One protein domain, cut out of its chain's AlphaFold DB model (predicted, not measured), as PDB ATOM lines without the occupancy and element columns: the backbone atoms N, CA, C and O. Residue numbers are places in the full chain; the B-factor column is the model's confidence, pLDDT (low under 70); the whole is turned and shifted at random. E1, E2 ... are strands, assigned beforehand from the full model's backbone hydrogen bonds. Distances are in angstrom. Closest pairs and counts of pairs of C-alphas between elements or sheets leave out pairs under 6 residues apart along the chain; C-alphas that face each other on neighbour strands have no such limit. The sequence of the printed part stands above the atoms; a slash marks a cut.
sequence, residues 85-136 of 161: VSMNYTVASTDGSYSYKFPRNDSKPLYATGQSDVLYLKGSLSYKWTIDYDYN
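This is residues 85 to 136 of the 161 residues of an uncharacterized protein of Caenorhabditis remanei (UniProt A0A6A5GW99). What shape do these coordinates make? A narrow sheet of three strands, with the long strands E1 and E3 side by side and the short E2 along the other side of E1, is joined to a wide loop, residues 103 to 126, that swings out from the end of E2 and comes back to the beginning of E3. What is it built of? The printed part has 52 residues with no named helix and three named strands, E1, E2 and E3 along the chain; the sheet order is E2, E1, E3, all antiparallel. The class is all strand, though under half of the residues, 22 of 52, are in named elements. How spread out is it? It is elongated, spanning 37 by 21 by 18 A, and only just loose, close to compact, with a radius of gyration of the C-alphas of 12.2 A.

What follows E1, the strand of residues 85 to 93? After a tight link of 5 residues comes E2, residues 99 to 102, and the two form a hairpin. They are antiparallel at 170 degrees between directions; C-alphas 99 and 92 face each other at 4.2 A, and N 91 and O 100 are within hydrogen-bond range at 2.8 A. Which strand is the other neighbour of E1? It is E3, residues 127 to 135, antiparallel at 172 degrees. C-alphas 89 and 131 face each other at 4.3 A; N 88 and O 132, 2.8 A, and N 130 and O 90, 2.8 A, are within hydrogen-bond range. Do the edge strands meet? E2 and E3 are the edge strands, E1 is the inner one, and E2 and E3 are apart.

Where does E1 run? It goes from C-alpha 85 at (231.365, 239.135, 377.620) to C-alpha 93 at (210.145, 222.987, 383.910), 27.4 A. Where are the other two strands? E2 measures 10.2 A from Ser 99 to Phe 102. E3 measures 26.2 A from Tyr 127 to Tyr 135, whose C-alpha is at (230.608, 241.794, 381.908).

How large is it? The two C-alphas farthest apart, those of Ser 124 and Asn 136, are 39.1 A apart, while the first and last printed C-alphas, those of Val 85 and Asn 136, are 6.4 A apart. Is the printed part continuous? It has no cut, and the link from E2 to E3, 24 residues, is long. Where is the model less confident? Residues 107 to 116 are under 70 in pLDDT, against a mean of 82.1 for the printed part.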
ATOM      1  N   VAL A  85     230.485 240.283 377.887       85.94
ATOM      2  CA  VAL A  85     231.365 239.135 377.620       85.94
ATOM      3  C   VAL A  85     230.550 237.929 377.179       85.94
ATOM      4  O   VAL A  85     230.819 237.350 376.127       85.94
ATOM      5  N   SER A  86     229.560 237.528 377.979       84.88
ATOM      6  CA  SER A  86     228.743 236.355 377.674       84.88
ATOM      7  C   SER A  86     227.394 236.377 378.383       84.88
ATOM      8  O   SER A  86     227.219 237.021 379.417       84.88
ATOM      9  N   MET A  87     226.443 235.633 377.821       85.00
ATOM     10  CA  MET A  87     225.189 235.284 378.476       85.00
ATOM     11  C   MET A  87     224.811 233.860 378.094       85.00
ATOM     12  O   MET A  87     224.757 233.521 376.913       85.00
ATOM     13  N   ASN A  88     224.506 233.054 379.101       87.81
ATOM     14  CA  ASN A  88     223.897 231.744 378.967       87.81
ATOM     15  C   ASN A  88     222.571 231.766 379.725       87.81
ATOM     16  O   ASN A  88     222.415 232.486 380.711       87.81
ATOM     17  N   TYR A  89     221.603 230.959 379.308       88.50
ATOM     18  CA  TYR A  89     220.409 230.768 380.124       88.50
ATOM     19  C   TYR A  89     219.828 229.380 379.982       88.50
ATOM     20  O   TYR A  89     220.031 228.667 379.000       88.50
ATOM     21  N   THR A  90     219.053 229.017 380.993       91.31
ATOM     22  CA  THR A  90     218.266 227.796 381.028       91.31
ATOM     23  C   THR A  90     216.820 228.142 381.347       91.31
ATOM     24  O   THR A  90     216.557 228.832 382.330       91.31
ATOM     25  N   VAL A  91     215.883 227.628 380.551       90.75
ATOM     26  CA  VAL A  91     214.459 227.598 380.896       90.75
ATOM     27  C   VAL A  91     214.058 226.146 381.085       90.75
ATOM     28  O   VAL A  91     214.035 225.370 380.132       90.75
ATOM     29  N   ALA A  92     213.788 225.755 382.325       93.25
ATOM     30  CA  ALA A  92     213.456 224.378 382.668       93.25
ATOM     31  C   ALA A  92     212.117 224.305 383.391       93.25
ATOM     32  O   ALA A  92     211.786 225.204 384.166       93.25
ATOM     33  N   SER A  93     211.352 223.246 383.140       94.19
ATOM     34  CA  SER A  93     210.145 222.987 383.910       94.19
ATOM     35  C   SER A  93     210.506 222.592 385.341       94.19
ATOM     36  O   SER A  93     211.535 221.958 385.595       94.19
ATOM     37  N   THR A  94     209.668 222.970 386.301       93.69
ATOM     38  CA  THR A  94     209.914 222.702 387.727       93.69
ATOM     39  C   THR A  94     209.819 221.218 388.083       93.69
ATOM     40  O   THR A  94     210.381 220.802 389.090       93.69
ATOM     41  N   ASP A  95     209.145 220.421 387.252       93.75
ATOM     42  CA  ASP A  95     209.037 218.961 387.364       93.75
ATOM     43  C   ASP A  95     210.200 218.204 386.687       93.75
ATOM     44  O   ASP A  95     210.262 216.978 386.753       93.75
ATOM     45  N   GLY A  96     211.111 218.916 386.011       91.56
ATOM     46  CA  GLY A  96     212.253 218.342 385.298       91.56
ATOM     47  C   GLY A  96     211.937 217.686 383.947       91.56
ATOM     48  O   GLY A  96     212.852 217.170 383.307       91.56
ATOM     49  N   SER A  97     210.684 217.710 383.477       92.00
ATOM     50  CA  SER A  97     210.279 217.083 382.207       92.00
ATOM     51  C   SER A  97     210.736 217.839 380.948       92.00
ATOM     52  O   SER A  97     210.734 217.279 379.847       92.00
ATOM     53  N   TYR A  98     211.144 219.102 381.088       91.50
ATOM     54  CA  TYR A  98     211.594 219.959 379.997       91.50
ATOM     55  C   TYR A  98     212.793 220.819 380.407       91.50
ATOM     56  O   TYR A  98     212.820 221.405 381.488       91.50
ATOM     57  N   SER A  99     213.772 220.957 379.508       90.88
ATOM     58  CA  SER A  99     214.893 221.885 379.671       90.88
ATOM     59  C   SER A  99     215.351 222.444 378.324       90.88
ATOM     60  O   SER A  99     215.808 221.718 377.435       90.88
ATOM     61  N   TYR A 100     215.250 223.760 378.197       89.06
ATOM     62  CA  TYR A 100     215.856 224.551 377.141       89.06
ATOM     63  C   TYR A 100     217.114 225.230 377.676       89.06
ATOM     64  O   TYR A 100     217.100 225.751 378.790       89.06
ATOM     65  N   LYS A 101     218.194 225.227 376.894       89.06
ATOM     66  CA  LYS A 101     219.477 225.835 377.261       89.06
ATOM     67  C   LYS A 101     220.009 226.631 376.085       89.06
ATOM     68  O   LYS A 101     219.876 226.175 374.955       89.06
ATOM     69  N   PHE A 102     220.639 227.756 376.370       85.12
ATOM     70  CA  PHE A 102     221.432 228.524 375.427       85.12
ATOM     71  C   PHE A 102     222.842 228.733 376.004       85.12
ATOM     72  O   PHE A 102     222.949 229.001 377.207       85.12
ATOM     73  N   PRO A 103     223.901 228.653 375.177       82.62
ATOM     74  CA  PRO A 103     223.889 228.256 373.767       82.62
ATOM     75  C   PRO A 103     223.638 226.750 373.576       82.62
ATOM     76  O   PRO A 103     223.943 225.920 374.433       82.62
ATOM     77  N   ARG A 104     223.075 226.399 372.420       79.81
ATOM     78  CA  ARG A 104     222.952 225.041 371.873       79.81
ATOM     79  C   ARG A 104     223.791 224.905 370.606       79.81
ATOM     80  O   ARG A 104     224.211 225.895 370.017       79.81
ATOM     81  N   ASN A 105     224.000 223.667 370.168       76.75
ATOM     82  CA  ASN A 105     224.802 223.349 368.982       76.75
ATOM     83  C   ASN A 105     224.306 224.036 367.691       76.75
ATOM     84  O   ASN A 105     225.085 224.215 366.763       76.75
ATOM     85  N   ASP A 106     223.026 224.399 367.630       74.81
ATOM     86  CA  ASP A 106     222.353 225.076 366.515       74.81
ATOM     87  C   ASP A 106     222.100 226.573 366.767       74.81
ATOM     88  O   ASP A 106     221.512 227.261 365.930       74.81
ATOM     89  N   SER A 107     222.531 227.094 367.916       69.50
ATOM     90  CA  SER A 107     222.315 228.489 368.273       69.50
ATOM     91  C   SER A 107     223.139 229.411 367.388       69.50
ATOM     92  O   SER A 107     224.350 229.241 367.232       69.50
ATOM     93  N   LYS A 108     222.483 230.431 366.829       64.00
ATOM     94  CA  LYS A 108     223.199 231.510 366.152       64.00
ATOM     95  C   LYS A 108     224.046 232.288 367.171       64.00
ATOM     96  O   LYS A 108     223.632 232.406 368.327       64.00
ATOM     97  N   PRO A 109     225.206 232.832 366.759       61.44
ATOM     98  CA  PRO A 109     225.982 233.737 367.595       61.44
ATOM     99  C   PRO A 109     225.130 234.921 368.062       61.44
ATOM    100  O   PRO A 109     224.209 235.342 367.359       61.44
ATOM    101  N   LEU A 110     225.465 235.470 369.229       63.78
ATOM    102  CA  LEU A 110     224.821 236.668 369.764       63.78
ATOM    103  C   LEU A 110     224.957 237.831 368.770       63.78
ATOM    104  O   LEU A 110     226.059 238.171 368.339       63.78
ATOM    105  N   TYR A 111     223.828 238.443 368.410       58.00
ATOM    106  CA  TYR A 111     223.805 239.685 367.645       58.00
ATOM    107  C   TYR A 111     223.713 240.843 368.635       58.00
ATOM    108  O   TYR A 111     222.627 241.175 369.098       58.00
ATOM    109  N   ALA A 112     224.856 241.457 368.943       60.59
ATOM    110  CA  ALA A 112     224.979 242.517 369.946       60.59
ATOM    111  C   ALA A 112     224.720 242.051 371.391       60.59
ATOM    112  O   ALA A 112     224.928 240.888 371.725       60.59
ATOM    113  N   THR A 113     224.344 242.987 372.261       63.59
ATOM    114  CA  THR A 113     224.116 242.779 373.700       63.59
ATOM    115  C   THR A 113     222.655 242.506 374.055       63.59
ATOM    116  O   THR A 113     222.313 242.356 375.225       63.59
ATOM    117  N   GLY A 114     221.782 242.427 373.047       62.16
ATOM    118  CA  GLY A 114     220.389 242.024 373.191       62.16
ATOM    119  C   GLY A 114     220.179 240.623 372.633       62.16
ATOM    120  O   GLY A 114     220.604 240.327 371.519       62.16
ATOM    121  N   GLN A 115     219.484 239.771 373.381       67.25
ATOM    122  CA  GLN A 115     219.106 238.444 372.912       67.25
ATOM    123  C   GLN A 115     217.590 238.324 372.800       67.25
ATOM    124  O   GLN A 115     216.850 238.672 373.718       67.25
ATOM    125  N   SER A 116     217.145 237.802 371.662       62.31
ATOM    126  CA  SER A 116     215.778 237.345 371.458       62.31
ATOM    127  C   SER A 116     215.847 235.896 371.022       62.31
ATOM    128  O   SER A 116     216.558 235.573 370.072       62.31
ATOM    129  N   ASP A 117     215.110 235.035 371.708       73.69
ATOM    130  CA  ASP A 117     214.990 233.630 371.351       73.69
ATOM    131  C   ASP A 117     213.516 233.229 371.338       73.69
ATOM    132  O   ASP A 117     212.688 233.843 372.016       73.69
ATOM    133  N   VAL A 118     213.192 232.225 370.531       77.00
ATOM    134  CA  VAL A 118     211.839 231.692 370.408       77.00
ATOM    135  C   VAL A 118     211.774 230.405 371.209       77.00
ATOM    136  O   VAL A 118     212.403 229.404 370.870       77.00
ATOM    137  N   LEU A 119     210.986 230.430 372.279       79.88
ATOM    138  CA  LEU A 119     210.829 229.301 373.178       79.88
ATOM    139  C   LEU A 119     209.442 228.677 373.037       79.88
ATOM    140  O   LEU A 119     208.430 229.331 373.272       79.88
ATOM    141  N   TYR A 120     209.400 227.379 372.744       80.19
ATOM    142  CA  TYR A 120     208.165 226.598 372.755       80.19
ATOM    143  C   TYR A 120     207.942 225.987 374.140       80.19
ATOM    144  O   TYR A 120     208.502 224.936 374.470       80.19
ATOM    145  N   LEU A 121     207.130 226.661 374.954       80.62
ATOM    146  CA  LEU A 121     206.716 226.180 376.269       80.62
ATOM    147  C   LEU A 121     205.558 225.180 376.145       80.62
ATOM    148  O   LEU A 121     204.618 225.377 375.382       80.62
ATOM    149  N   LYS A 122     205.587 224.116 376.948       79.06
ATOM    150  CA  LYS A 122     204.426 223.242 377.172       79.06
ATOM    151  C   LYS A 122     203.492 223.893 378.196       79.06
ATOM    152  O   LYS A 122     203.900 224.109 379.339       79.06
ATOM    153  N   GLY A 123     202.263 224.194 377.778       73.31
ATOM    154  CA  GLY A 123     201.365 225.144 378.452       73.31
ATOM    155  C   GLY A 123     200.865 224.790 379.856       73.31
ATOM    156  O   GLY A 123     200.358 225.669 380.539       73.31
ATOM    157  N   SER A 124     201.006 223.548 380.329       83.56
ATOM    158  CA  SER A 124     200.554 223.152 381.676       83.56
ATOM    159  C   SER A 124     201.667 223.110 382.729       83.56
ATOM    160  O   SER A 124     201.406 222.728 383.867       83.56
ATOM    161  N   LEU A 125     202.911 223.429 382.360       87.88
ATOM    162  CA  LEU A 125     204.061 223.330 383.258       87.88
ATOM    163  C   LEU A 125     204.425 224.695 383.847       87.88
ATOM    164  O   LEU A 125     204.288 225.729 383.197       87.88
ATOM    165  N   SER A 126     204.960 224.686 385.064       90.62
ATOM    166  CA  SER A 126     205.664 225.842 385.623       90.62
ATOM    167  C   SER A 126     207.130 225.805 385.204       90.62
ATOM    168  O   SER A 126     207.728 224.729 385.139       90.62
ATOM    169  N   TYR A 127     207.718 226.973 384.944       90.06
ATOM    170  CA  TYR A 127     209.092 227.094 384.458       90.06
ATOM    171  C   TYR A 127     209.939 227.983 385.359       90.06
ATOM    172  O   TYR A 127     209.466 228.976 385.907       90.06
ATOM    173  N   LYS A 128     211.224 227.646 385.452       91.94
ATOM    174  CA  LYS A 128     212.270 228.489 386.020       91.94
ATOM    175  C   LYS A 128     213.193 228.949 384.900       91.94
ATOM    176  O   LYS A 128     213.789 228.120 384.211       91.94
ATOM    177  N   TRP A 129     213.339 230.263 384.760       90.56
ATOM    178  CA  TRP A 129     214.346 230.885 383.906       90.56
ATOM    179  C   TRP A 129     215.558 231.275 384.755       90.56
ATOM    180  O   TRP A 129     215.424 231.979 385.751       90.56
ATOM    181  N   THR A 130     216.731 230.757 384.403       91.62
ATOM    182  CA  THR A 130     218.021 231.077 385.035       91.62
ATOM    183  C   THR A 130     218.923 231.701 383.985       91.62
ATOM    184  O   THR A 130     219.033 231.137 382.898       91.62
ATOM    185  N   ILE A 131     219.523 232.849 384.294       88.56
ATOM    186  CA  ILE A 131     220.389 233.610 383.391       88.56
ATOM    187  C   ILE A 131     221.738 233.775 384.077       88.56
ATOM    188  O   ILE A 131     221.802 234.326 385.174       88.56
ATOM    189  N   ASP A 132     222.785 233.328 383.401       89.38
ATOM    190  CA  ASP A 132     224.174 233.513 383.797       89.38
ATOM    191  C   ASP A 132     224.794 234.513 382.822       89.38
ATOM    192  O   ASP A 132     224.749 234.306 381.609       89.38
ATOM    193  N   TYR A 133     225.337 235.614 383.328       87.44
ATOM    194  CA  TYR A 133     225.862 236.701 382.504       87.44
ATOM    195  C   TYR A 133     227.216 237.175 383.026       87.44
ATOM    196  O   TYR A 133     227.485 237.099 384.225       87.44
ATOM    197  N   ASP A 134     228.047 237.684 382.122       87.81
ATOM    198  CA  ASP A 134     229.367 238.220 382.441       87.81
ATOM    199  C   ASP A 134     229.634 239.526 381.685       87.81
ATOM    200  O   ASP A 134     229.337 239.653 380.492       87.81
ATOM    201  N   TYR A 135     230.212 240.485 382.405       89.12
ATOM    202  CA  TYR A 135     230.608 241.794 381.908       89.12
ATOM    203  C   TYR A 135     232.022 242.107 382.400       89.12
ATOM    204  O   TYR A 135     232.327 241.975 383.581       89.12
ATOM    205  N   ASN A 136     232.879 242.619 381.519       91.44
ATOM    206  CA  ASN A 136     234.277 242.941 381.828       91.44
ATOM    207  C   ASN A 136     234.456 244.299 382.539       91.44
ATOM    208  O   ASN A 136     235.518 244.919 382.463       91.44
TER     209      ASN A 136